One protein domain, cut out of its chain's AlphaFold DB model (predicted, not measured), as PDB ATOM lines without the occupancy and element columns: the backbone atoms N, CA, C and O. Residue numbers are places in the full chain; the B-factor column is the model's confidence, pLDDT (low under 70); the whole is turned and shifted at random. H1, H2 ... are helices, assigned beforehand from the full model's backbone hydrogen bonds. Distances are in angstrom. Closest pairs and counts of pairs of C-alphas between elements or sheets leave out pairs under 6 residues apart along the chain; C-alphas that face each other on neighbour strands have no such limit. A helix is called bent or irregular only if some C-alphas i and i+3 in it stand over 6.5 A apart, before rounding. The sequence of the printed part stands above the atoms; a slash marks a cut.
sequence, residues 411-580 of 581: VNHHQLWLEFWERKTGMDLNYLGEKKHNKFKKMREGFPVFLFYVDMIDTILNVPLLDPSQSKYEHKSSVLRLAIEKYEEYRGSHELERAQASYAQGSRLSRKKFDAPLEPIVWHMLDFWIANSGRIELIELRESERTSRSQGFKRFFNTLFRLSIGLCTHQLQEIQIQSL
ATOM      1  N   VAL A 411      46.176 -38.094  44.187       92.12
ATOM      2  CA  VAL A 411      46.190 -37.771  42.749       92.12
ATOM      3  C   VAL A 411      46.900 -38.856  41.935       92.12
ATOM      4  O   VAL A 411      46.450 -39.186  40.839       92.12
ATOM      5  N   ASN A 412      47.970 -39.458  42.458       94.88
ATOM      6  CA  ASN A 412      48.662 -40.571  41.803       94.88
ATOM      7  C   ASN A 412      47.817 -41.854  41.789       94.88
ATOM      8  O   ASN A 412      47.871 -42.597  40.815       94.88
ATOM      9  N   HIS A 413      47.005 -42.080  42.825       95.12
ATOM     10  CA  HIS A 413      46.145 -43.259  42.973       95.12
ATOM     11  C   HIS A 413      44.661 -42.948  42.716       95.12
ATOM     12  O   HIS A 413      43.783 -43.632  43.236       95.12
ATOM     13  N   HIS A 414      44.356 -41.911  41.928       93.31
ATOM     14  CA  HIS A 414      42.981 -41.424  41.774       93.31
ATOM     15  C   HIS A 414      42.033 -42.498  41.236       93.31
ATOM     16  O   HIS A 414      40.908 -42.578  41.708       93.31
ATOM     17  N   GLN A 415      42.488 -43.341  40.305       93.19
ATOM     18  CA  GLN A 415      41.673 -44.406  39.721       93.19
ATOM     19  C   GLN A 415      41.214 -45.425  40.779       93.19
ATOM     20  O   GLN A 415      40.022 -45.683  40.900       93.19
ATOM     21  N   LEU A 416      42.142 -45.901  41.617       94.00
ATOM     22  CA  LEU A 416      41.866 -46.790  42.756       94.00
ATOM     23  C   LEU A 416      40.819 -46.188  43.710       94.00
ATOM     24  O   LEU A 416      39.900 -46.870  44.161       94.00
ATOM     25  N   TRP A 417      40.971 -44.896  44.012       94.88
ATOM     26  CA  TRP A 417      40.075 -44.155  44.895       94.88
ATOM     27  C   TRP A 417      38.681 -43.946  44.286       94.88
ATOM     28  O   TRP A 417      37.680 -44.143  44.973       94.88
ATOM     29  N   LEU A 418      38.600 -43.611  42.994       94.00
ATOM     30  CA  LEU A 418      37.330 -43.502  42.278       94.00
ATOM     31  C   LEU A 418      36.620 -44.860  42.231       94.00
ATOM     32  O   LEU A 418      35.504 -44.943  42.721       94.00
ATOM     33  N   GLU A 419      37.280 -45.938  41.799       93.56
ATOM     34  CA  GLU A 419      36.719 -47.303  41.776       93.56
ATOM     35  C   GLU A 419      36.230 -47.788  43.153       93.56
ATOM     36  O   GLU A 419      35.316 -48.612  43.257       93.56
ATOM     37  N   PHE A 420      36.840 -47.315  44.243       93.19
ATOM     38  CA  PHE A 420      36.332 -47.547  45.593       93.19
ATOM     39  C   PHE A 420      34.997 -46.829  45.820       93.19
ATOM     40  O   PHE A 420      34.010 -47.493  46.142       93.19
ATOM     41  N   TRP A 421      34.919 -45.513  45.607       94.25
ATOM     42  CA  TRP A 421      33.674 -44.760  45.819       94.25
ATOM     43  C   TRP A 421      32.576 -45.084  44.794       94.25
ATOM     44  O   TRP A 421      31.402 -45.052  45.157       94.25
ATOM     45  N   GLU A 422      32.916 -45.483  43.567       94.00
ATOM     46  CA  GLU A 422      31.981 -46.026  42.567       94.00
ATOM     47  C   GLU A 422      31.261 -47.259  43.121       94.00
ATOM     48  O   GLU A 422      30.032 -47.303  43.156       94.00
ATOM     49  N   ARG A 423      32.011 -48.224  43.676       92.12
ATOM     50  CA  ARG A 423      31.438 -49.425  44.311       92.12
ATOM     51  C   ARG A 423      30.555 -49.112  45.522       92.12
ATOM     52  O   ARG A 423      29.618 -49.859  45.783       92.12
ATOM     53  N   LYS A 424      30.829 -48.032  46.266       90.44
ATOM     54  CA  LYS A 424      30.021 -47.628  47.436       90.44
ATOM     55  C   LYS A 424      28.770 -46.820  47.077       90.44
ATOM     56  O   LYS A 424      27.734 -46.951  47.730       90.44
ATOM     57  N   THR A 425      28.862 -45.963  46.063       92.19
ATOM     58  CA  THR A 425      27.778 -45.057  45.645       92.19
ATOM     59  C   THR A 425      26.904 -45.636  44.537       92.19
ATOM     60  O   THR A 425      25.766 -45.195  44.380       92.19
ATOM     61  N   GLY A 426      27.392 -46.608  43.766       92.31
ATOM     62  CA  GLY A 426      26.735 -47.103  42.554       92.31
ATOM     63  C   GLY A 426      26.682 -46.076  41.414       92.31
ATOM     64  O   GLY A 426      25.901 -46.251  40.483       92.31
ATOM     65  N   MET A 427      27.460 -44.993  41.500       92.69
ATOM     66  CA  MET A 427      27.616 -43.996  40.438       92.69
ATOM     67  C   MET A 427      28.890 -44.297  39.645       92.69
ATOM     68  O   MET A 427      29.881 -44.691  40.244       92.69
ATOM     69  N   ASP A 428      28.887 -44.064  38.331       91.81
ATOM     70  CA  ASP A 428      30.128 -43.909  37.555       91.81
ATOM     71  C   ASP A 428      30.758 -42.557  37.924       91.81
ATOM     72  O   ASP A 428      30.069 -41.537  37.923       91.81
ATOM     73  N   LEU A 429      32.042 -42.536  38.275       91.69
ATOM     74  CA  LEU A 429      32.801 -41.341  38.648       91.69
ATOM     75  C   LEU A 429      33.968 -41.082  37.688       91.69
ATOM     76  O   LEU A 429      34.497 -39.964  37.666       91.69
ATOM     77  N   ASN A 430      34.339 -42.054  36.848       85.00
ATOM     78  CA  ASN A 430      35.382 -41.913  35.829       85.00
ATOM     79  C   ASN A 430      35.133 -40.682  34.945       85.00
ATOM     80  O   ASN A 430      36.061 -39.910  34.679       85.00
ATOM     81  N   TYR A 431      33.874 -40.420  34.565       83.44
ATOM     82  CA  TYR A 431      33.524 -39.265  33.730       83.44
ATOM     83  C   TYR A 431      33.876 -37.906  34.370       83.44
ATOM     84  O   TYR A 431      34.193 -36.947  33.660       83.44
ATOM     85  N   LEU A 432      33.911 -37.803  35.702       80.00
ATOM     86  CA  LEU A 432      34.296 -36.576  36.414       80.00
ATOM     87  C   LEU A 432      35.812 -36.311  36.346       80.00
ATOM     88  O   LEU A 432      36.246 -35.152  36.399       80.00
ATOM     89  N   GLY A 433      36.613 -37.366  36.155       69.19
ATOM     90  CA  GLY A 433      38.052 -37.303  35.880       69.19
ATOM     91  C   GLY A 433      38.406 -36.940  34.429       69.19
ATOM     92  O   GLY A 433      39.527 -36.493  34.150       69.19
ATOM     93  N   GLU A 434      37.466 -37.061  33.486       75.88
ATOM     94  CA  GLU A 434      37.725 -36.858  32.059       75.88
ATOM     95  C   GLU A 434      37.821 -35.374  31.642       75.88
ATOM     96  O   GLU A 434      37.076 -34.490  32.078       75.88
ATOM     97  N   LYS A 435      38.732 -35.083  30.698       65.88
ATOM     98  CA  LYS A 435      38.999 -33.707  30.228       65.88
ATOM     99  C   LYS A 435      37.810 -33.044  29.524       65.88
ATOM    100  O   LYS A 435      37.687 -31.825  29.609       65.88
ATOM    101  N   LYS A 436      36.982 -33.823  28.811       71.19
ATOM    102  CA  LYS A 436      35.796 -33.334  28.075       71.19
ATOM    103  C   LYS A 436      34.759 -32.710  29.009       71.19
ATOM    104  O   LYS A 436      34.149 -31.707  28.656       71.19
ATOM    105  N   HIS A 437      34.613 -33.269  30.207       64.00
ATOM    106  CA  HIS A 437      33.607 -32.856  31.173       64.00
ATOM    107  C   HIS A 437      34.094 -31.671  31.999       64.00
ATOM    108  O   HIS A 437      33.420 -30.639  32.078       64.00
ATOM    109  N   ASN A 438      35.288 -31.764  32.579       68.56
ATOM    110  CA  ASN A 438      35.807 -30.714  33.445       68.56
ATOM    111  C   ASN A 438      36.998 -29.986  32.807       68.56
ATOM    112  O   ASN A 438      38.124 -30.485  32.765       68.56
ATOM    113  N   LYS A 439      36.742 -28.755  32.345       71.31
ATOM    114  CA  LYS A 439      37.715 -27.880  31.666       71.31
ATOM    115  C   LYS A 439      38.938 -27.551  32.535       71.31
ATOM    116  O   LYS A 439      40.030 -27.339  32.006       71.31
ATOM    117  N   PHE A 440      38.793 -27.535  33.859       80.94
ATOM    118  CA  PHE A 440      39.830 -27.078  34.782       80.94
ATOM    119  C   PHE A 440      40.642 -28.257  35.329       80.94
ATOM    120  O   PHE A 440      40.167 -29.028  36.158       80.94
ATOM    121  N   LYS A 441      41.910 -28.375  34.904       84.69
ATOM    122  CA  LYS A 441      42.819 -29.460  35.334       84.69
ATOM    123  C   LYS A 441      42.863 -29.614  36.862       84.69
ATOM    124  O   LYS A 441      42.730 -30.731  37.347       84.69
ATOM    125  N   LYS A 442      42.978 -28.504  37.600       85.69
ATOM    126  CA  LYS A 442      43.013 -28.512  39.070       85.69
ATOM    127  C   LYS A 442      41.688 -28.926  39.719       85.69
ATOM    128  O   LYS A 442      41.719 -29.570  40.753       85.69
ATOM    129  N   MET A 443      40.538 -28.644  39.108       87.25
ATOM    130  CA  MET A 443      39.260 -29.157  39.624       87.25
ATOM    131  C   MET A 443      39.189 -30.687  39.499       87.25
ATOM    132  O   MET A 443      38.746 -31.342  40.432       87.25
ATOM    133  N   ARG A 444      39.689 -31.260  38.391       88.88
ATOM    134  CA  ARG A 444      39.764 -32.725  38.209       88.88
ATOM    135  C   ARG A 444      40.719 -33.385  39.195       88.88
ATOM    136  O   ARG A 444      40.343 -34.351  39.839       88.88
ATOM    137  N   GLU A 445      41.930 -32.843  39.335       90.62
ATOM    138  CA  GLU A 445      42.912 -33.333  40.316       90.62
ATOM    139  C   GLU A 445      42.372 -33.238  41.753       90.62
ATOM    140  O   GLU A 445      42.655 -34.102  42.574       90.62
ATOM    141  N   GLY A 446      41.587 -32.200  42.057       92.44
ATOM    142  CA  GLY A 446      41.044 -31.955  43.391       92.44
ATOM    143  C   GLY A 446      39.817 -32.792  43.746       92.44
ATOM    144  O   GLY A 446      39.515 -32.904  44.926       92.44
ATOM    145  N   PHE A 447      39.122 -33.392  42.776       94.06
ATOM    146  CA  PHE A 447      37.878 -34.125  43.032       94.06
ATOM    147  C   PHE A 447      38.060 -35.393  43.894       94.06
ATOM    148  O   PHE A 447      37.372 -35.499  44.908       94.06
ATOM    149  N   PRO A 448      39.021 -36.300  43.610       94.81
ATOM    150  CA  PRO A 448      39.313 -37.426  44.502       94.81
ATOM    151  C   PRO A 448      39.732 -36.975  45.908       94.81
ATOM    152  O   PRO A 448      39.366 -37.590  46.903       94.81
ATOM    153  N   VAL A 449      40.472 -35.865  46.003       96.19
ATOM    154  CA  VAL A 449      40.896 -35.291  47.288       96.19
ATOM    155  C   VAL A 449      39.675 -34.780  48.059       96.19
ATOM    156  O   VAL A 449      39.517 -35.098  49.230       96.19
ATOM    157  N   PHE A 450      38.777 -34.046  47.397       96.94
ATOM    158  CA  PHE A 450      37.510 -33.575  47.959       96.94
ATOM    159  C   PHE A 450      36.656 -34.729  48.505       96.94
ATOM    160  O   PHE A 450      36.245 -34.655  49.662       96.94
ATOM    161  N   LEU A 451      36.463 -35.813  47.742       96.25
ATOM    162  CA  LEU A 451      35.718 -36.986  48.219       96.25
ATOM    163  C   LEU A 451      36.380 -37.647  49.437       96.25
ATOM    164  O   LEU A 451      35.679 -38.004  50.382       96.25
ATOM    165  N   PHE A 452      37.715 -37.731  49.476       96.00
ATOM    166  CA  PHE A 452      38.425 -38.228  50.658       96.00
ATOM    167  C   PHE A 452      38.162 -37.358  51.895       96.00
ATOM    168  O   PHE A 452      37.920 -37.887  52.979       96.00
ATOM    169  N   TYR A 453      38.172 -36.026  51.757       96.94
ATOM    170  CA  TYR A 453      37.815 -35.134  52.866       96.94
ATOM    171  C   TYR A 453      36.353 -35.306  53.298       96.94
ATOM    172  O   TYR A 453      36.096 -35.255  54.494       96.94
ATOM    173  N   VAL A 454      35.415 -35.537  52.375       96.12
ATOM    174  CA  VAL A 454      34.002 -35.797  52.710       96.12
ATOM    175  C   VAL A 454      33.851 -37.085  53.526       96.12
ATOM    176  O   VAL A 454      33.273 -37.033  54.610       96.12
ATOM    177  N   ASP A 455      34.411 -38.211  53.064       94.31
ATOM    178  CA  ASP A 455      34.359 -39.500  53.782       94.31
ATOM    179  C   ASP A 455      35.068 -39.393  55.147       94.31
ATOM    180  O   ASP A 455      34.546 -39.839  56.165       94.31
ATOM    181  N   MET A 456      36.211 -38.700  55.218       94.62
ATOM    182  CA  MET A 456      36.915 -38.428  56.478       94.62
ATOM    183  C   MET A 456      36.092 -37.570  57.453       94.62
ATOM    184  O   MET A 456      36.042 -37.884  58.640       94.62
ATOM    185  N   ILE A 457      35.450 -36.497  56.980       94.94
ATOM    186  CA  ILE A 457      34.620 -35.613  57.813       94.94
ATOM    187  C   ILE A 457      33.406 -36.378  58.353       94.94
ATOM    188  O   ILE A 457      33.152 -36.313  59.554       94.94
ATOM    189  N   ASP A 458      32.702 -37.130  57.501       92.81
ATOM    190  CA  ASP A 458      31.508 -37.898  57.885       92.81
ATOM    191  C   ASP A 458      31.823 -39.124  58.756       92.81
ATOM    192  O   ASP A 458      31.021 -39.506  59.600       92.81
ATOM    193  N   THR A 459      33.007 -39.733  58.608       91.06
ATOM    194  CA  THR A 459      33.423 -40.835  59.493       91.06
ATOM    195  C   THR A 459      33.750 -40.351  60.900       91.06
ATOM    196  O   THR A 459      33.490 -41.061  61.867       91.06
ATOM    197  N   ILE A 460      34.380 -39.180  61.011       91.19
ATOM    198  CA  ILE A 460      34.972 -38.708  62.267       91.19
ATOM    199  C   ILE A 460      33.992 -37.881  63.083       91.19
ATOM    200  O   ILE A 460      33.979 -37.977  64.309       91.19
ATOM    201  N   LEU A 461      33.188 -37.047  62.431       91.00
ATOM    202  CA  LEU A 461      32.130 -36.310  63.103       91.00
ATOM    203  C   LEU A 461      30.883 -37.184  63.095       91.00
ATOM    204  O   LEU A 461      30.307 -37.420  62.036       91.00
ATOM    205  N   ASN A 462      30.441 -37.622  64.274       83.25
ATOM    206  CA  ASN A 462      29.187 -38.354  64.441       83.25
ATOM    207  C   ASN A 462      27.996 -37.379  64.345       83.25
ATOM    208  O   ASN A 462      27.288 -37.118  65.318       83.25
ATOM    209  N   VAL A 463      27.862 -36.756  63.174       80.81
ATOM    210  CA  VAL A 463      26.768 -35.860  62.789       80.81
ATOM    211  C   VAL A 463      25.502 -36.705  62.625       80.81
ATOM    212  O   VAL A 463      25.607 -37.829  62.127       80.81
ATOM    213  N   PRO A 464      24.312 -36.189  62.987       80.88
ATOM    214  CA  PRO A 464      23.053 -36.877  62.740       80.88
ATOM    215  C   PRO A 464      22.930 -37.421  61.311       80.88
ATOM    216  O   PRO A 464      23.402 -36.818  60.337       80.88
ATOM    217  N   LEU A 465      22.289 -38.586  61.208       82.44
ATOM    218  CA  LEU A 465      21.968 -39.215  59.932       82.44
ATOM    219  C   LEU A 465      21.083 -38.265  59.112       82.44
ATOM    220  O   LEU A 465      20.184 -37.638  59.674       82.44
ATOM    221  N   LEU A 466      21.289 -38.194  57.791       77.44
ATOM    222  CA  LEU A 466      20.395 -37.423  56.905       77.44
ATOM    223  C   LEU A 466      18.944 -37.930  56.987       77.44
ATOM    224  O   LEU A 466      17.999 -37.170  56.798       77.44
ATOM    225  N   ASP A 467      18.793 -39.219  57.279       80.38
ATOM    226  CA  ASP A 467      17.537 -39.911  57.513       80.38
ATOM    227  C   ASP A 467      17.748 -40.886  58.687       80.38
ATOM    228  O   ASP A 467      18.567 -41.803  58.565       80.38
ATOM    229  N   PRO A 468      17.042 -40.726  59.823       82.75
ATOM    230  CA  PRO A 468      17.175 -41.611  60.982       82.75
ATOM    231  C   PRO A 468      16.844 -43.086  60.719       82.75
ATOM    232  O   PRO A 468      17.159 -43.927  61.560       82.75
ATOM    233  N   SER A 469      16.184 -43.409  59.600       86.06
ATOM    234  CA  SER A 469      15.860 -44.785  59.210       86.06
ATOM    235  C   SER A 469      16.975 -45.491  58.425       86.06
ATOM    236  O   SER A 469      16.942 -46.715  58.307       86.06
ATOM    237  N   GLN A 470      17.971 -44.753  57.919       86.12
ATOM    238  CA  GLN A 470      19.069 -45.319  57.132       86.12
ATOM    239  C   GLN A 470      20.081 -46.068  58.004       86.12
ATOM    240  O   GLN A 470      20.481 -45.619  59.081       86.12
ATOM    241  N   SER A 471      20.583 -47.189  57.489       88.56
ATOM    242  CA  SER A 471      21.778 -47.828  58.038       88.56
ATOM    243  C   SER A 471      23.008 -46.915  57.908       88.56
ATOM    244  O   SER A 471      23.091 -46.064  57.017       88.56
ATOM    245  N   LYS A 472      24.041 -47.141  58.735       84.69
ATOM    246  CA  LYS A 472      25.332 -46.422  58.627       84.69
ATOM    247  C   LYS A 472      25.969 -46.564  57.233       84.69
ATOM    248  O   LYS A 472      26.713 -45.680  56.813       84.69
ATOM    249  N   TYR A 473      25.661 -47.645  56.507       86.44
ATOM    250  CA  TYR A 473      26.079 -47.831  55.118       86.44
ATOM    251  C   TYR A 473      25.323 -46.909  54.153       86.44
ATOM    252  O   TYR A 473      25.945 -46.199  53.362       86.44
ATOM    253  N   GLU A 474      23.993 -46.898  54.220       89.69
ATOM    254  CA  GLU A 474      23.151 -46.075  53.344       89.69
ATOM    255  C   GLU A 474      23.393 -44.585  53.567       89.69
ATOM    256  O   GLU A 474      23.539 -43.857  52.587       89.69
ATOM    257  N   HIS A 475      23.555 -44.155  54.824       90.19
ATOM    258  CA  HIS A 475      23.924 -42.779  55.170       90.19
ATOM    259  C   HIS A 475      25.257 -42.364  54.538       90.19
ATOM    260  O   HIS A 475      25.328 -41.349  53.852       90.19
ATOM    261  N   LYS A 476      26.320 -43.167  54.675       90.75
ATOM    262  CA  LYS A 476      27.609 -42.841  54.041       90.75
ATOM    263  C   LYS A 476      27.517 -42.794  52.511       90.75
ATOM    264  O   LYS A 476      28.109 -41.919  51.875       90.75
ATOM    265  N   SER A 477      26.740 -43.697  51.909       92.75
ATOM    266  CA  SER A 477      26.478 -43.685  50.464       92.75
ATOM    267  C   SER A 477      25.687 -42.441  50.036       92.75
ATOM    268  O   SER A 477      26.030 -41.818  49.029       92.75
ATOM    269  N   SER A 478      24.677 -42.023  50.807       94.25
ATOM    270  CA  SER A 478      23.863 -40.838  50.514       94.25
ATOM    271  C   SER A 478      24.653 -39.535  50.698       94.25
ATOM    272  O   SER A 478      24.576 -38.663  49.832       94.25
ATOM    273  N   VAL A 479      25.513 -39.443  51.718       94.50
ATOM    274  CA  VAL A 479      26.450 -38.323  51.919       94.50
ATOM    275  C   VAL A 479      27.426 -38.176  50.750       94.50
ATOM    276  O   VAL A 479      27.614 -37.060  50.259       94.50
ATOM    277  N   LEU A 480      28.021 -39.271  50.260       95.38
ATOM    278  CA  LEU A 480      28.908 -39.209  49.092       95.38
ATOM    279  C   LEU A 480      28.157 -38.838  47.809       95.38
ATOM    280  O   LEU A 480      28.632 -37.977  47.072       95.38
ATOM    281  N   ARG A 481      26.976 -39.423  47.554       96.12
ATOM    282  CA  ARG A 481      26.122 -39.050  46.407       96.12
ATOM    283  C   ARG A 481      25.792 -37.554  46.419       96.12
ATOM    284  O   ARG A 481      25.972 -36.885  45.403       96.12
ATOM    285  N   LEU A 482      25.402 -37.015  47.576       96.06
ATOM    286  CA  LEU A 482      25.145 -35.585  47.763       96.06
ATOM    287  C   LEU A 482      26.409 -34.738  47.536       96.06
ATOM    288  O   LEU A 482      26.345 -33.684  46.912       96.06
ATOM    289  N   ALA A 483      27.580 -35.183  47.999       96.88
ATOM    290  CA  ALA A 483      28.836 -34.484  47.731       96.88
ATOM    291  C   ALA A 483      29.202 -34.457  46.237       96.88
ATOM    292  O   ALA A 483      29.705 -33.442  45.753       96.88
ATOM    293  N   ILE A 484      28.917 -35.533  45.498       96.06
ATOM    294  CA  ILE A 484      29.109 -35.606  44.041       96.06
ATOM    295  C   ILE A 484      28.153 -34.638  43.327       96.06
ATOM    296  O   ILE A 484      28.611 -33.840  42.508       96.06
ATOM    297  N   GLU A 485      26.866 -34.630  43.688       95.75
ATOM    298  CA  GLU A 485      25.870 -33.673  43.174       95.75
ATOM    299  C   GLU A 485      26.321 -32.219  43.402       95.75
ATOM    300  O   GLU A 485      26.384 -31.422  42.463       95.75
ATOM    301  N   LYS A 486      26.719 -31.874  44.635       95.81
ATOM    302  CA  LYS A 486      27.172 -30.516  44.976       95.81
ATOM    303  C   LYS A 486      28.493 -30.140  44.302       95.81
ATOM    304  O   LYS A 486      28.714 -28.964  44.021       95.81
ATOM    305  N   TYR A 487      29.357 -31.105  43.991       94.75
ATOM    306  CA  TYR A 487      30.549 -30.865  43.176       94.75
ATOM    307  C   TYR A 487      30.197 -30.547  41.713       94.75
ATOM    308  O   TYR A 487      30.815 -29.659  41.116       94.75
ATOM    309  N   GLU A 488      29.206 -31.227  41.128       92.88
ATOM    310  CA  GLU A 488      28.715 -30.905  39.783       92.88
ATOM    311  C   GLU A 488      28.052 -29.524  39.730       92.88
ATOM    312  O   GLU A 488      28.367 -28.732  38.837       92.88
ATOM    313  N   GLU A 489      27.223 -29.199  40.728       93.62
ATOM    314  CA  GLU A 489      26.621 -27.874  40.896       93.62
ATOM    315  C   GLU A 489      27.703 -26.785  40.984       93.62
ATOM    316  O   GLU A 489      27.722 -25.865  40.164       93.62
ATOM    317  N   TYR A 490      28.678 -26.938  41.890       92.56
ATOM    318  CA  TYR A 490      29.810 -26.017  42.042       92.56
ATOM    319  C   TYR A 490      30.618 -25.845  40.748       92.56
ATOM    320  O   TYR A 490      31.044 -24.743  40.402       92.56
ATOM    321  N   ARG A 491      30.827 -26.930  39.993       89.06
ATOM    322  CA  ARG A 491      31.545 -26.901  38.709       89.06
ATOM    323  C   ARG A 491      30.801 -26.106  37.630       89.06
ATOM    324  O   ARG A 491      31.456 -25.596  36.717       89.06
ATOM    325  N   GLY A 492      29.476 -26.005  37.722       86.88
ATOM    326  CA  GLY A 492      28.638 -25.178  36.855       86.88
ATOM    327  C   GLY A 492      28.368 -23.759  37.373       86.88
ATOM    328  O   GLY A 492      27.792 -22.964  36.631       86.88
ATOM    329  N   SER A 493      28.751 -23.427  38.612       89.19
ATOM    330  CA  SER A 493      28.268 -22.221  39.294       89.19
ATOM    331  C   SER A 493      29.183 -20.993  39.189       89.19
ATOM    332  O   SER A 493      30.394 -21.062  38.949       89.19
ATOM    333  N   HIS A 494      28.599 -19.823  39.468       87.69
ATOM    334  CA  HIS A 494      29.334 -18.565  39.596       87.69
ATOM    335  C   HIS A 494      30.233 -18.502  40.852       87.69
ATOM    336  O   HIS A 494      31.030 -17.568  40.967       87.69
ATOM    337  N   GLU A 495      30.136 -19.430  41.818       86.88
ATOM    338  CA  GLU A 495      31.126 -19.539  42.904       86.88
ATOM    339  C   GLU A 495      32.488 -19.965  42.360       86.88
ATOM    340  O   GLU A 495      33.495 -19.385  42.767       86.88
ATOM    341  N   LEU A 496      32.537 -20.912  41.415       86.12
ATOM    342  CA  LEU A 496      33.793 -21.328  40.796       86.12
ATOM    343  C   LEU A 496      34.433 -20.167  40.023       86.12
ATOM    344  O   LEU A 496      35.632 -19.926  40.160       86.12
ATOM    345  N   GLU A 497      33.648 -19.391  39.273       85.12
ATOM    346  CA  GLU A 497      34.132 -18.187  38.584       85.12
ATOM    347  C   GLU A 497      34.646 -17.118  39.568       85.12
ATOM    348  O   GLU A 497      35.721 -16.547  39.363       85.12
ATOM    349  N   ARG A 498      33.935 -16.882  40.682       84.81
ATOM    350  CA  ARG A 498      34.365 -15.959  41.751       84.81
ATOM    351  C   ARG A 498      35.638 -16.423  42.453       84.81
ATOM    352  O   ARG A 498      36.532 -15.605  42.686       84.81
ATOM    353  N   ALA A 499      35.750 -17.713  42.765       82.69
ATOM    354  CA  ALA A 499      36.965 -18.299  43.316       82.69
ATOM    355  C   ALA A 499      38.123 -18.108  42.327       82.69
ATOM    356  O   ALA A 499      39.180 -17.594  42.696       82.69
ATOM    357  N   GLN A 500      37.898 -18.405  41.042       79.50
ATOM    358  CA  GLN A 500      38.905 -18.237  39.996       79.50
ATOM    359  C   GLN A 500      39.392 -16.790  39.865       79.50
ATOM    360  O   GLN A 500      40.602 -16.544  39.870       79.50
ATOM    361  N   ALA A 501      38.468 -15.830  39.810       81.62
ATOM    362  CA  ALA A 501      38.786 -14.407  39.787       81.62
ATOM    363  C   ALA A 501      39.579 -13.976  41.034       81.62
ATOM    364  O   ALA A 501      40.548 -13.225  40.913       81.62
ATOM    365  N   SER A 502      39.230 -14.492  42.216       79.31
ATOM    366  CA  SER A 502      39.920 -14.180  43.475       79.31
ATOM    367  C   SER A 502      41.374 -14.667  43.476       79.31
ATOM    368  O   SER A 502      42.281 -13.892  43.788       79.31
ATOM    369  N   TYR A 503      41.636 -15.905  43.040       74.00
ATOM    370  CA  TYR A 503      43.007 -16.418  42.912       74.00
ATOM    371  C   TYR A 503      43.814 -15.671  41.841       74.00
ATOM    372  O   TYR A 503      44.980 -15.334  42.067       74.00
ATOM    373  N   ALA A 504      43.192 -15.337  40.705       72.94
ATOM    374  CA  ALA A 504      43.826 -14.538  39.658       72.94
ATOM    375  C   ALA A 504      44.194 -13.121  40.144       72.94
ATOM    376  O   ALA A 504      45.264 -12.613  39.808       72.94
ATOM    377  N   GLN A 505      43.351 -12.492  40.972       69.12
ATOM    378  CA  GLN A 505      43.617 -11.174  41.561       69.12
ATOM    379  C   GLN A 505      44.658 -11.205  42.690       69.12
ATOM    380  O   GLN A 505      45.404 -10.235  42.846       69.12
ATOM    381  N   GLY A 506      44.733 -12.298  43.458       62.41
ATOM    382  CA  GLY A 506      45.775 -12.516  44.465       62.41
ATOM    383  C   GLY A 506      47.168 -12.682  43.844       62.41
ATOM    384  O   GLY A 506      48.146 -12.127  44.347       62.41
ATOM    385  N   SER A 507      47.256 -13.357  42.692       54.72
ATOM    386  CA  SER A 507      48.494 -13.556  41.924       54.72
ATOM    387  C   SER A 507      48.914 -12.317  41.109       54.72
ATOM    388  O   SER A 507      49.158 -12.379  39.903       54.72
ATOM    389  N   ARG A 508      49.087 -11.160  41.768       49.66
ATOM    390  CA  ARG A 508      49.575  -9.926  41.108       49.66
ATOM    391  C   ARG A 508      50.979 -10.042  40.496       49.66
ATOM    392  O   ARG A 508      51.378  -9.159  39.743       49.66
ATOM    393  N   LEU A 509      51.721 -11.106  40.815       45.62
ATOM    394  CA  LEU A 509      53.097 -11.346  40.367       45.62
ATOM    395  C   LEU A 509      53.233 -12.456  39.311       45.62
ATOM    396  O   LEU A 509      54.314 -12.611  38.749       45.62
ATOM    397  N   SER A 510      52.171 -13.206  38.991       42.84
ATOM    398  CA  SER A 510      52.228 -14.232  37.944       42.84
ATOM    399  C   SER A 510      50.933 -14.293  37.141       42.84
ATOM    400  O   SER A 510      49.901 -14.743  37.630       42.84
ATOM    401  N   ARG A 511      51.022 -13.911  35.858       45.53
ATOM    402  CA  ARG A 511      49.976 -14.146  34.843       45.53
ATOM    403  C   ARG A 511      49.921 -15.612  34.373       45.53
ATOM    404  O   ARG A 511      49.212 -15.911  33.413       45.53
ATOM    405  N   LYS A 512      50.691 -16.531  34.977       49.88
ATOM    406  CA  LYS A 512      50.650 -17.951  34.605       49.88
ATOM    407  C   LYS A 512      49.400 -18.613  35.196       49.88
ATOM    408  O   LYS A 512      49.129 -18.546  36.388       49.88
ATOM    409  N   LYS A 513      48.630 -19.186  34.273       53.59
ATOM    410  CA  LYS A 513      47.360 -19.908  34.410       53.59
ATOM    411  C   LYS A 513      47.246 -20.722  35.707       53.59
ATOM    412  O   LYS A 513      47.770 -21.821  35.755       53.59
ATOM    413  N   PHE A 514      46.471 -20.243  36.679       53.09
ATOM    414  CA  PHE A 514      45.896 -21.050  37.770       53.09
ATOM    415  C   PHE A 514      46.821 -22.088  38.444       53.09
ATOM    416  O   PHE A 514      46.354 -23.131  38.901       53.09
ATOM    417  N   ASP A 515      48.117 -21.781  38.562       58.00
ATOM    418  CA  ASP A 515      49.117 -22.593  39.273       58.00
ATOM    419  C   ASP A 515      48.982 -22.419  40.804       58.00
ATOM    420  O   ASP A 515      49.961 -22.371  41.547       58.00
ATOM    421  N   ALA A 516      47.744 -22.282  41.286       65.38
ATOM    422  CA  ALA A 516      47.435 -22.334  42.703       65.38
ATOM    423  C   ALA A 516      47.698 -23.760  43.226       65.38
ATOM    424  O   ALA A 516      47.456 -24.736  42.499       65.38
ATOM    425  N   PRO A 517      48.150 -23.910  44.487       78.88
ATOM    426  CA  PRO A 517      48.149 -25.203  45.158       78.88
ATOM    427  C   PRO A 517      46.753 -25.834  45.104       78.88
ATOM    428  O   PRO A 517      45.741 -25.132  45.039       78.88
ATOM    429  N   LEU A 518      46.688 -27.165  45.121       87.12
ATOM    430  CA  LEU A 518      45.414 -27.872  44.978       87.12
ATOM    431  C   LEU A 518      44.512 -27.694  46.212       87.12
ATOM    432  O   LEU A 518      43.301 -27.539  46.077       87.12
ATOM    433  N   GLU A 519      45.124 -27.654  47.397       88.56
ATOM    434  CA  GLU A 519      44.465 -27.545  48.702       88.56
ATOM    435  C   GLU A 519      43.461 -26.371  48.801       88.56
ATOM    436  O   GLU A 519      42.308 -26.635  49.134       88.56
ATOM    437  N   PRO A 520      43.806 -25.099  48.494       87.75
ATOM    438  CA  PRO A 520      42.838 -24.000  48.500       87.75
ATOM    439  C   PRO A 520      41.586 -24.259  47.651       87.75
ATOM    440  O   PRO A 520      40.491 -23.867  48.043       87.75
ATOM    441  N   ILE A 521      41.736 -24.942  46.512       89.19
ATOM    442  CA  ILE A 521      40.627 -25.245  45.600       89.19
ATOM    443  C   ILE A 521      39.743 -26.342  46.205       89.19
ATOM    444  O   ILE A 521      38.525 -26.187  46.224       89.19
ATOM    445  N   VAL A 522      40.345 -27.402  46.760       93.69
ATOM    446  CA  VAL A 522      39.631 -28.461  47.499       93.69
ATOM    447  C   VAL A 522      38.858 -27.868  48.678       93.69
ATOM    448  O   VAL A 522      37.677 -28.157  48.843       93.69
ATOM    449  N   TRP A 523      39.470 -26.968  49.451       93.94
ATOM    450  CA  TRP A 523      38.779 -26.294  50.549       93.94
ATOM    451  C   TRP A 523      37.642 -25.381  50.091       93.94
ATOM    452  O   TRP A 523      36.662 -25.277  50.816       93.94
ATOM    453  N   HIS A 524      37.719 -24.775  48.903       92.31
ATOM    454  CA  HIS A 524      36.579 -24.066  48.312       92.31
ATOM    455  C   HIS A 524      35.440 -25.014  47.894       92.31
ATOM    456  O   HIS A 524      34.279 -24.661  48.083       92.31
ATOM    457  N   MET A 525      35.745 -26.216  47.384       94.38
ATOM    458  CA  MET A 525      34.723 -27.247  47.124       94.38
ATOM    459  C   MET A 525      34.058 -27.706  48.431       94.38
ATOM    460  O   MET A 525      32.837 -27.793  48.497       94.38
ATOM    461  N   LEU A 526      34.847 -27.958  49.482       96.31
ATOM    462  CA  LEU A 526      34.345 -28.346  50.808       96.31
ATOM    463  C   LEU A 526      33.516 -27.231  51.454       96.31
ATOM    464  O   LEU A 526      32.456 -27.506  52.003       96.31
ATOM    465  N   ASP A 527      33.966 -25.977  51.358       94.12
ATOM    466  CA  ASP A 527      33.220 -24.810  51.834       94.12
ATOM    467  C   ASP A 527      31.860 -24.686  51.117       94.12
ATOM    468  O   ASP A 527      30.858 -24.402  51.771       94.12
ATOM    469  N   PHE A 528      31.808 -24.939  49.800       94.94
ATOM    470  CA  PHE A 528      30.557 -24.968  49.034       94.94
ATOM    471  C   PHE A 528      29.661 -26.148  49.428       94.94
ATOM    472  O   PHE A 528      28.468 -25.955  49.655       94.94
ATOM    473  N   TRP A 529      30.214 -27.359  49.539       96.56
ATOM    474  CA  TRP A 529      29.461 -28.550  49.936       96.56
ATOM    475  C   TRP A 529      28.856 -28.393  51.334       96.56
ATOM    476  O   TRP A 529      27.656 -28.589  51.486       96.56
ATOM    477  N   ILE A 530      29.632 -27.960  52.334       95.25
ATOM    478  CA  ILE A 530      29.128 -27.744  53.700       95.25
ATOM    479  C   ILE A 530      27.959 -26.750  53.686       95.25
ATOM    480  O   ILE A 530      26.896 -27.072  54.212       95.25
ATOM    481  N   ALA A 531      28.111 -25.603  53.014       94.06
ATOM    482  CA  ALA A 531      27.072 -24.574  52.942       94.06
ATOM    483  C   ALA A 531      25.788 -25.017  52.206       94.06
ATOM    484  O   ALA A 531      24.714 -24.509  52.517       94.06
ATOM    485  N   ASN A 532      25.877 -25.954  51.253       95.25
ATOM    486  CA  ASN A 532      24.754 -26.366  50.395       95.25
ATOM    487  C   ASN A 532      24.279 -27.819  50.625       95.25
ATOM    488  O   ASN A 532      23.420 -28.309  49.895       95.25
ATOM    489  N   SER A 533      24.820 -28.518  51.628       93.44
ATOM    490  CA  SER A 533      24.432 -29.896  51.985       93.44
ATOM    491  C   SER A 533      23.228 -29.982  52.931       93.44
ATOM    492  O   SER A 533      22.745 -31.078  53.193       93.44
ATOM    493  N   GLY A 534      22.775 -28.856  53.493       91.19
ATOM    494  CA  GLY A 534      21.719 -28.823  54.514       91.19
ATOM    495  C   GLY A 534      22.139 -29.339  55.900       91.19
ATOM    496  O   GLY A 534      21.309 -29.373  56.802       91.19
ATOM    497  N   ARG A 535      23.411 -29.716  56.097       91.06
ATOM    498  CA  ARG A 535      23.941 -30.242  57.368       91.06
ATOM    499  C   ARG A 535      24.319 -29.096  58.305       91.06
ATOM    500  O   ARG A 535      25.465 -28.639  58.310       91.06
ATOM    501  N   ILE A 536      23.333 -28.602  59.054       91.00
ATOM    502  CA  ILE A 536      23.436 -27.412  59.916       91.00
ATOM    503  C   ILE A 536      24.600 -27.545  60.908       91.00
ATOM    504  O   ILE A 536      25.347 -26.594  61.104       91.00
ATOM    505  N   GLU A 537      24.849 -28.738  61.437       90.06
ATOM    506  CA  GLU A 537      25.930 -29.024  62.382       90.06
ATOM    507  C   GLU A 537      27.318 -28.795  61.755       90.06
ATOM    508  O   GLU A 537      28.218 -28.235  62.383       90.06
ATOM    509  N   LEU A 538      27.509 -29.179  60.485       91.56
ATOM    510  CA  LEU A 538      28.758 -28.904  59.768       91.56
ATOM    511  C   LEU A 538      28.917 -27.408  59.478       91.56
ATOM    512  O   LEU A 538      30.038 -26.892  59.528       91.56
ATOM    513  N   ILE A 539      27.812 -26.710  59.201       92.00
ATOM    514  CA  ILE A 539      27.796 -25.254  59.027       92.00
ATOM    515  C   ILE A 539      28.177 -24.576  60.349       92.00
ATOM    516  O   ILE A 539      29.098 -23.769  60.351       92.00
ATOM    517  N   GLU A 540      27.590 -24.950  61.485       90.25
ATOM    518  CA  GLU A 540      27.897 -24.376  62.803       90.25
ATOM    519  C   GLU A 540      29.347 -24.631  63.254       90.25
ATOM    520  O   GLU A 540      30.029 -23.706  63.717       90.25
ATOM    521  N   LEU A 541      29.868 -25.852  63.060       87.62
ATOM    522  CA  LEU A 541      31.272 -26.188  63.344       87.62
ATOM    523  C   LEU A 541      32.252 -25.354  62.502       87.62
ATOM    524  O   LEU A 541      33.343 -25.013  62.974       87.62
ATOM    525  N   ARG A 542      31.873 -25.021  61.263       85.31
ATOM    526  CA  ARG A 542      32.677 -24.246  60.307       85.31
ATOM    527  C   ARG A 542      32.564 -22.733  60.521       85.31
ATOM    528  O   ARG A 542      33.588 -22.046  60.557       85.31
ATOM    529  N   GLU A 543      31.340 -22.219  60.593       80.38
ATOM    530  CA  GLU A 543      30.979 -20.803  60.438       80.38
ATOM    531  C   GLU A 543      30.816 -20.036  61.750       80.38
ATOM    532  O   GLU A 543      30.596 -18.829  61.696       80.38
ATOM    533  N   SER A 544      30.946 -20.694  62.911       67.00
ATOM    534  CA  SER A 544      30.751 -20.060  64.223       67.00
ATOM    535  C   SER A 544      31.351 -18.649  64.305       67.00
ATOM    536  O   SER A 544      32.472 -18.438  63.833       67.00
ATOM    537  N   GLU A 545      30.657 -17.738  64.994       53.69
ATOM    538  CA  GLU A 545      30.893 -16.280  65.091       53.69
ATOM    539  C   GLU A 545      32.367 -15.829  65.157       53.69
ATOM    540  O   GLU A 545      32.748 -14.749  64.701       53.69
ATOM    541  N   ARG A 546      33.234 -16.668  65.725       56.91
ATOM    542  CA  ARG A 546      34.685 -16.518  65.672       56.91
ATOM    543  C   ARG A 546      35.215 -17.098  64.360       56.91
ATOM    544  O   ARG A 546      35.522 -18.286  64.299       56.91
ATOM    545  N   THR A 547      35.494 -16.237  63.379       66.25
ATOM    546  CA  THR A 547      36.154 -16.584  62.094       66.25
ATOM    547  C   THR A 547      37.398 -17.475  62.225       66.25
ATOM    548  O   THR A 547      37.756 -18.192  61.291       66.25
ATOM    549  N   SER A 548      38.050 -17.488  63.394       72.12
ATOM    550  CA  SER A 548      39.121 -18.427  63.715       72.12
ATOM    551  C   SER A 548      38.702 -19.904  63.748       72.12
ATOM    552  O   SER A 548      39.546 -20.722  63.402       72.12
ATOM    553  N   ARG A 549      37.467 -20.282  64.133       78.94
ATOM    554  CA  ARG A 549      37.063 -21.701  64.283       78.94
ATOM    555  C   ARG A 549      37.205 -22.483  62.980       78.94
ATOM    556  O   ARG A 549      37.802 -23.557  62.989       78.94
ATOM    557  N   SER A 550      36.838 -21.859  61.859       83.38
ATOM    558  CA  SER A 550      37.091 -22.371  60.505       83.38
ATOM    559  C   SER A 550      38.558 -22.778  60.264       83.38
ATOM    560  O   SER A 550      38.826 -23.777  59.605       83.38
ATOM    561  N   GLN A 551      39.534 -22.063  60.841       85.25
ATOM    562  CA  GLN A 551      40.957 -22.409  60.734       85.25
ATOM    563  C   GLN A 551      41.335 -23.595  61.629       85.25
ATOM    564  O   GLN A 551      42.237 -24.351  61.274       85.25
ATOM    565  N   GLY A 552      40.663 -23.769  62.772       86.50
ATOM    566  CA  GLY A 552      40.824 -24.930  63.652       86.50
ATOM    567  C   GLY A 552      40.313 -26.201  62.977       86.50
ATOM    568  O   GLY A 552      41.057 -27.174  62.884       86.50
ATOM    569  N   PHE A 553      39.107 -26.128  62.405       90.81
ATOM    570  CA  PHE A 553      38.498 -27.164  61.566       90.81
ATOM    571  C   PHE A 553      39.428 -27.560  60.406       90.81
ATOM    572  O   PHE A 553      39.840 -28.716  60.302       90.81
ATOM    573  N   LYS A 554      39.852 -26.589  59.579       91.50
ATOM    574  CA  LYS A 554      40.743 -26.848  58.432       91.50
ATOM    575  C   LYS A 554      42.092 -27.431  58.865       91.50
ATOM    576  O   LYS A 554      42.541 -28.414  58.284       91.50
ATOM    577  N   ARG A 555      42.717 -26.897  59.927       87.75
ATOM    578  CA  ARG A 555      43.987 -27.422  60.471       87.75
ATOM    579  C   ARG A 555      43.848 -28.860  60.973       87.75
ATOM    580  O   ARG A 555      44.765 -29.648  60.753       87.75
ATOM    581  N   PHE A 556      42.744 -29.199  61.637       89.81
ATOM    582  CA  PHE A 556      42.494 -30.552  62.129       89.81
ATOM    583  C   PHE A 556      42.443 -31.559  60.978       89.81
ATOM    584  O   PHE A 556      43.312 -32.429  60.893       89.81
ATOM    585  N   PHE A 557      41.507 -31.382  60.039       92.69
ATOM    586  CA  PHE A 557      41.333 -32.317  58.927       92.69
ATOM    587  C   PHE A 557      42.547 -32.359  57.989       92.69
ATOM    588  O   PHE A 557      42.946 -33.447  57.592       92.69
ATOM    589  N   ASN A 558      43.230 -31.234  57.735       92.38
ATOM    590  CA  ASN A 558      44.512 -31.233  57.010       92.38
ATOM    591  C   ASN A 558      45.596 -32.082  57.698       92.38
ATOM    592  O   ASN A 558      46.498 -32.597  57.038       92.38
ATOM    593  N   THR A 559      45.581 -32.187  59.028       87.94
ATOM    594  CA  THR A 559      46.583 -32.972  59.767       87.94
ATOM    595  C   THR A 559      46.208 -34.449  59.786       87.94
ATOM    596  O   THR A 559      47.070 -35.289  59.549       87.94
ATOM    597  N   LEU A 560      44.923 -34.777  59.957       89.12
ATOM    598  CA  LEU A 560      44.452 -36.153  59.808       89.12
ATOM    599  C   LEU A 560      44.665 -36.692  58.392       89.12
ATOM    600  O   LEU A 560      45.170 -37.801  58.240       89.12
ATOM    601  N   PHE A 561      44.356 -35.899  57.365       92.62
ATOM    602  CA  PHE A 561      44.586 -36.246  55.964       92.62
ATOM    603  C   PHE A 561      46.052 -36.608  55.710       92.62
ATOM    604  O   PHE A 561      46.331 -37.692  55.203       92.62
ATOM    605  N   ARG A 562      46.992 -35.752  56.149       90.12
ATOM    606  CA  ARG A 562      48.440 -35.996  56.018       90.12
ATOM    607  C   ARG A 562      48.883 -37.334  56.611       90.12
ATOM    608  O   ARG A 562      49.695 -38.025  56.007       90.12
ATOM    609  N   LEU A 563      48.356 -37.682  57.784       85.38
ATOM    610  CA  LEU A 563      48.766 -38.872  58.535       85.38
ATOM    611  C   LEU A 563      48.084 -40.165  58.068       85.38
ATOM    612  O   LEU A 563      48.667 -41.237  58.211       85.38
ATOM    613  N   SER A 564      46.866 -40.070  57.528       88.56
ATOM    614  CA  SER A 564      46.055 -41.232  57.144       88.56
ATOM    615  C   SER A 564      46.229 -41.644  55.683       88.56
ATOM    616  O   SER A 564      46.274 -42.840  55.405       88.56
ATOM    617  N   ILE A 565      46.368 -40.698  54.740       92.62
ATOM    618  CA  ILE A 565      46.180 -41.006  53.313       92.62
ATOM    619  C   ILE A 565      47.129 -42.079  52.763       92.62
ATOM    620  O   ILE A 565      46.705 -42.915  51.967       92.62
ATOM    621  N   GLY A 566      48.395 -42.092  53.195       90.88
ATOM    622  CA  GLY A 566      49.364 -43.104  52.763       90.88
ATOM    623  C   GLY A 566      48.944 -44.516  53.177       90.88
ATOM    624  O   GLY A 566      48.928 -45.422  52.348       90.88
ATOM    625  N   LEU A 567      48.521 -44.678  54.434       88.69
ATOM    626  CA  LEU A 567      48.065 -45.955  54.984       88.69
ATOM    627  C   LEU A 567      46.729 -46.388  54.376       88.69
ATOM    628  O   LEU A 567      46.602 -47.527  53.942       88.69
ATOM    629  N   CYS A 568      45.760 -45.475  54.270       91.06
ATOM    630  CA  CYS A 568      44.465 -45.765  53.655       91.06
ATOM    631  C   CYS A 568      44.608 -46.168  52.177       91.06
ATOM    632  O   CYS A 568      43.901 -47.057  51.712       91.06
ATOM    633  N   THR A 569      45.551 -45.558  51.445       93.12
ATOM    634  CA  THR A 569      45.847 -45.936  50.052       93.12
ATOM    635  C   THR A 569      46.481 -47.329  49.980       93.12
ATOM    636  O   THR A 569      46.054 -48.135  49.161       93.12
ATOM    637  N   HIS A 570      47.439 -47.643  50.864       91.00
ATOM    638  CA  HIS A 570      48.066 -48.970  50.937       91.00
ATOM    639  C   HIS A 570      47.046 -50.076  51.239       91.00
ATOM    640  O   HIS A 570      46.967 -51.058  50.509       91.00
ATOM    641  N   GLN A 571      46.204 -49.879  52.257       89.25
ATOM    642  CA  GLN A 571      45.139 -50.822  52.617       89.25
ATOM    643  C   GLN A 571      44.186 -51.072  51.444       89.25
ATOM    644  O   GLN A 571      43.821 -52.211  51.163       89.25
ATOM    645  N   LEU A 572      43.810 -50.017  50.715       89.88
ATOM    646  CA  LEU A 572      42.935 -50.136  49.554       89.88
ATOM    647  C   LEU A 572      43.599 -50.897  48.386       89.88
ATOM    648  O   LEU A 572      42.916 -51.648  47.689       89.88
ATOM    649  N   GLN A 573      44.920 -50.764  48.208       92.75
ATOM    650  CA  GLN A 573      45.699 -51.573  47.260       92.75
ATOM    651  C   GLN A 573      45.750 -53.048  47.679       92.75
ATOM    652  O   GLN A 573      45.523 -53.920  46.842       92.75
ATOM    653  N   GLU A 574      45.991 -53.341  48.960       89.75
ATOM    654  CA  GLU A 574      45.999 -54.713  49.490       89.75
ATOM    655  C   GLU A 574      44.647 -55.407  49.279       89.75
ATOM    656  O   GLU A 574      44.611 -56.532  48.782       89.75
ATOM    657  N   ILE A 575      43.538 -54.714  49.557       86.75
ATOM    658  CA  ILE A 575      42.176 -55.219  49.317       86.75
ATOM    659  C   ILE A 575      41.942 -55.489  47.821       86.75
ATOM    660  O   ILE A 575      41.357 -56.511  47.466       86.75
ATOM    661  N   GLN A 576      42.412 -54.610  46.925       86.25
ATOM    662  CA  GLN A 576      42.281 -54.834  45.480       86.25
ATOM    663  C   GLN A 576      43.085 -56.064  45.026       86.25
ATOM    664  O   GLN A 576      42.557 -56.886  44.278       86.25
ATOM    665  N   ILE A 577      44.314 -56.241  45.521       87.62
ATOM    666  CA  ILE A 577      45.151 -57.418  45.232       87.62
ATOM    667  C   ILE A 577      44.494 -58.697  45.769       87.62
ATOM    668  O   ILE A 577      44.442 -59.698  45.058       87.62
ATOM    669  N   GLN A 578      43.951 -58.674  46.988       85.00
ATOM    670  CA  GLN A 578      43.231 -59.814  47.566       85.00
ATOM    671  C   GLN A 578      41.972 -60.173  46.767       85.00
ATOM    672  O   GLN A 578      41.685 -61.348  46.607       85.00
ATOM    673  N   SER A 579      41.262 -59.192  46.198       81.06
ATOM    674  CA  SER A 579      40.069 -59.445  45.371       81.06
ATOM    675  C   SER A 579      40.346 -60.031  43.976       81.06
ATOM    676  O   SER A 579      39.399 -60.356  43.260       81.06
ATOM    677  N   LEU A 580      41.619 -60.136  43.575       78.69
ATOM    678  CA  LEU A 580      42.059 -60.665  42.277       78.69
ATOM    679  C   LEU A 580      42.670 -62.077  42.357       78.69
ATOM    680  O   LEU A 580      42.959 -62.649  41.304       78.69
TER     681      LEU A 580
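This is residues 411 to 580 of the 581 residues of an uncharacterized protein of Puccinia graminis f. sp. tritici (UniProt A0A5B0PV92). A kinked helix, H3, runs through the middle of a cluster of crossing helices: H4 folds back beside it, H6 crosses it on one side, H1 is at the opposite side, and the bent H8 curves along the outside with its arm H8a across H3. H5 and the long link after it make one end of the longest axis; at the other end the last part of H8b, with the residues after it up to Leu 580, reaches farthest, and the long link from H3 to H4 lies toward that same end. The 170 printed residues have eight named helices, H1 to H8 in order, and no named strand; the class is all helix. The whole is compact, with a radius of gyration of the C-alphas of 16.6 A and spans of 50 by 39 by 30 A.

H1, residues 414 to 425, is close to but not clearly touching H2, residues 430 to 433. H3, residues 441 to 460, is the hub, touching five helices, with a kink of 32 degrees near residue 448; it is only just irregular, C-alphas 445 and 448 being 6.9 A apart. H2 touches H3 at residues 444 to 447 alone, closest at the C-alphas of Gly 433 and Arg 444, 5.4 A. H1 and H3 only just touch, with 3 pairs of C-alphas within 8 A, the closest His 414 and Pro 448 at 6.1 A. H4, residues 472 to 492, forms a helical hairpin with H3, at a shallow tilt of 29 degrees, opposite ways; the closest C-alphas are Val 454 and Leu 480, 7.1 A. H5, residues 494 to 506, touches no helix. H6, residues 518 to 532, touches H3 at a steep tilt of 56 degrees, the same way, closest at the C-alphas of Phe 450 and Val 522, 5.6 A. H7, residues 536 to 543, and H6 touch only at the corner, only just, with 3 pairs within 8 A. H8, residues 549 to 578, was assigned as one helix by its hydrogen bonds but is bent, C-alphas 563 and 566 being 7.2 A apart; its arms H8a, 549 to 563, and H8b, 566 to 578, stand at 47 degrees. H8a is about perpendicular to H3, at 83 degrees, and touches it, closest at the C-alphas of Tyr 453 and Phe 561, 7.5 A. Every O i to N i+4 pair is within hydrogen-bond range in H1, H4, H5, H6, H7, H8a and H8b, and 14 of 16 are in H3; H2 is too short for such a pair.

H1 begins at C-alpha 414, (42.981, -41.424, 41.774). H3 measures 29.5 A, H4 30.6 A and H6 21.4 A. H8a measures 21.6 A, and H8b ends at C-alpha 578, (43.231, -59.814, 47.566).

The C-alphas of Ser 469 and Leu 509, the two farthest apart, are 53.5 A apart. The printed part has no cut; the links H3 to H4 and H5 to H6 are long. Mean pLDDT of the printed part is 85.6, with residues 505 to 516 and 544 to 547 among those under 70.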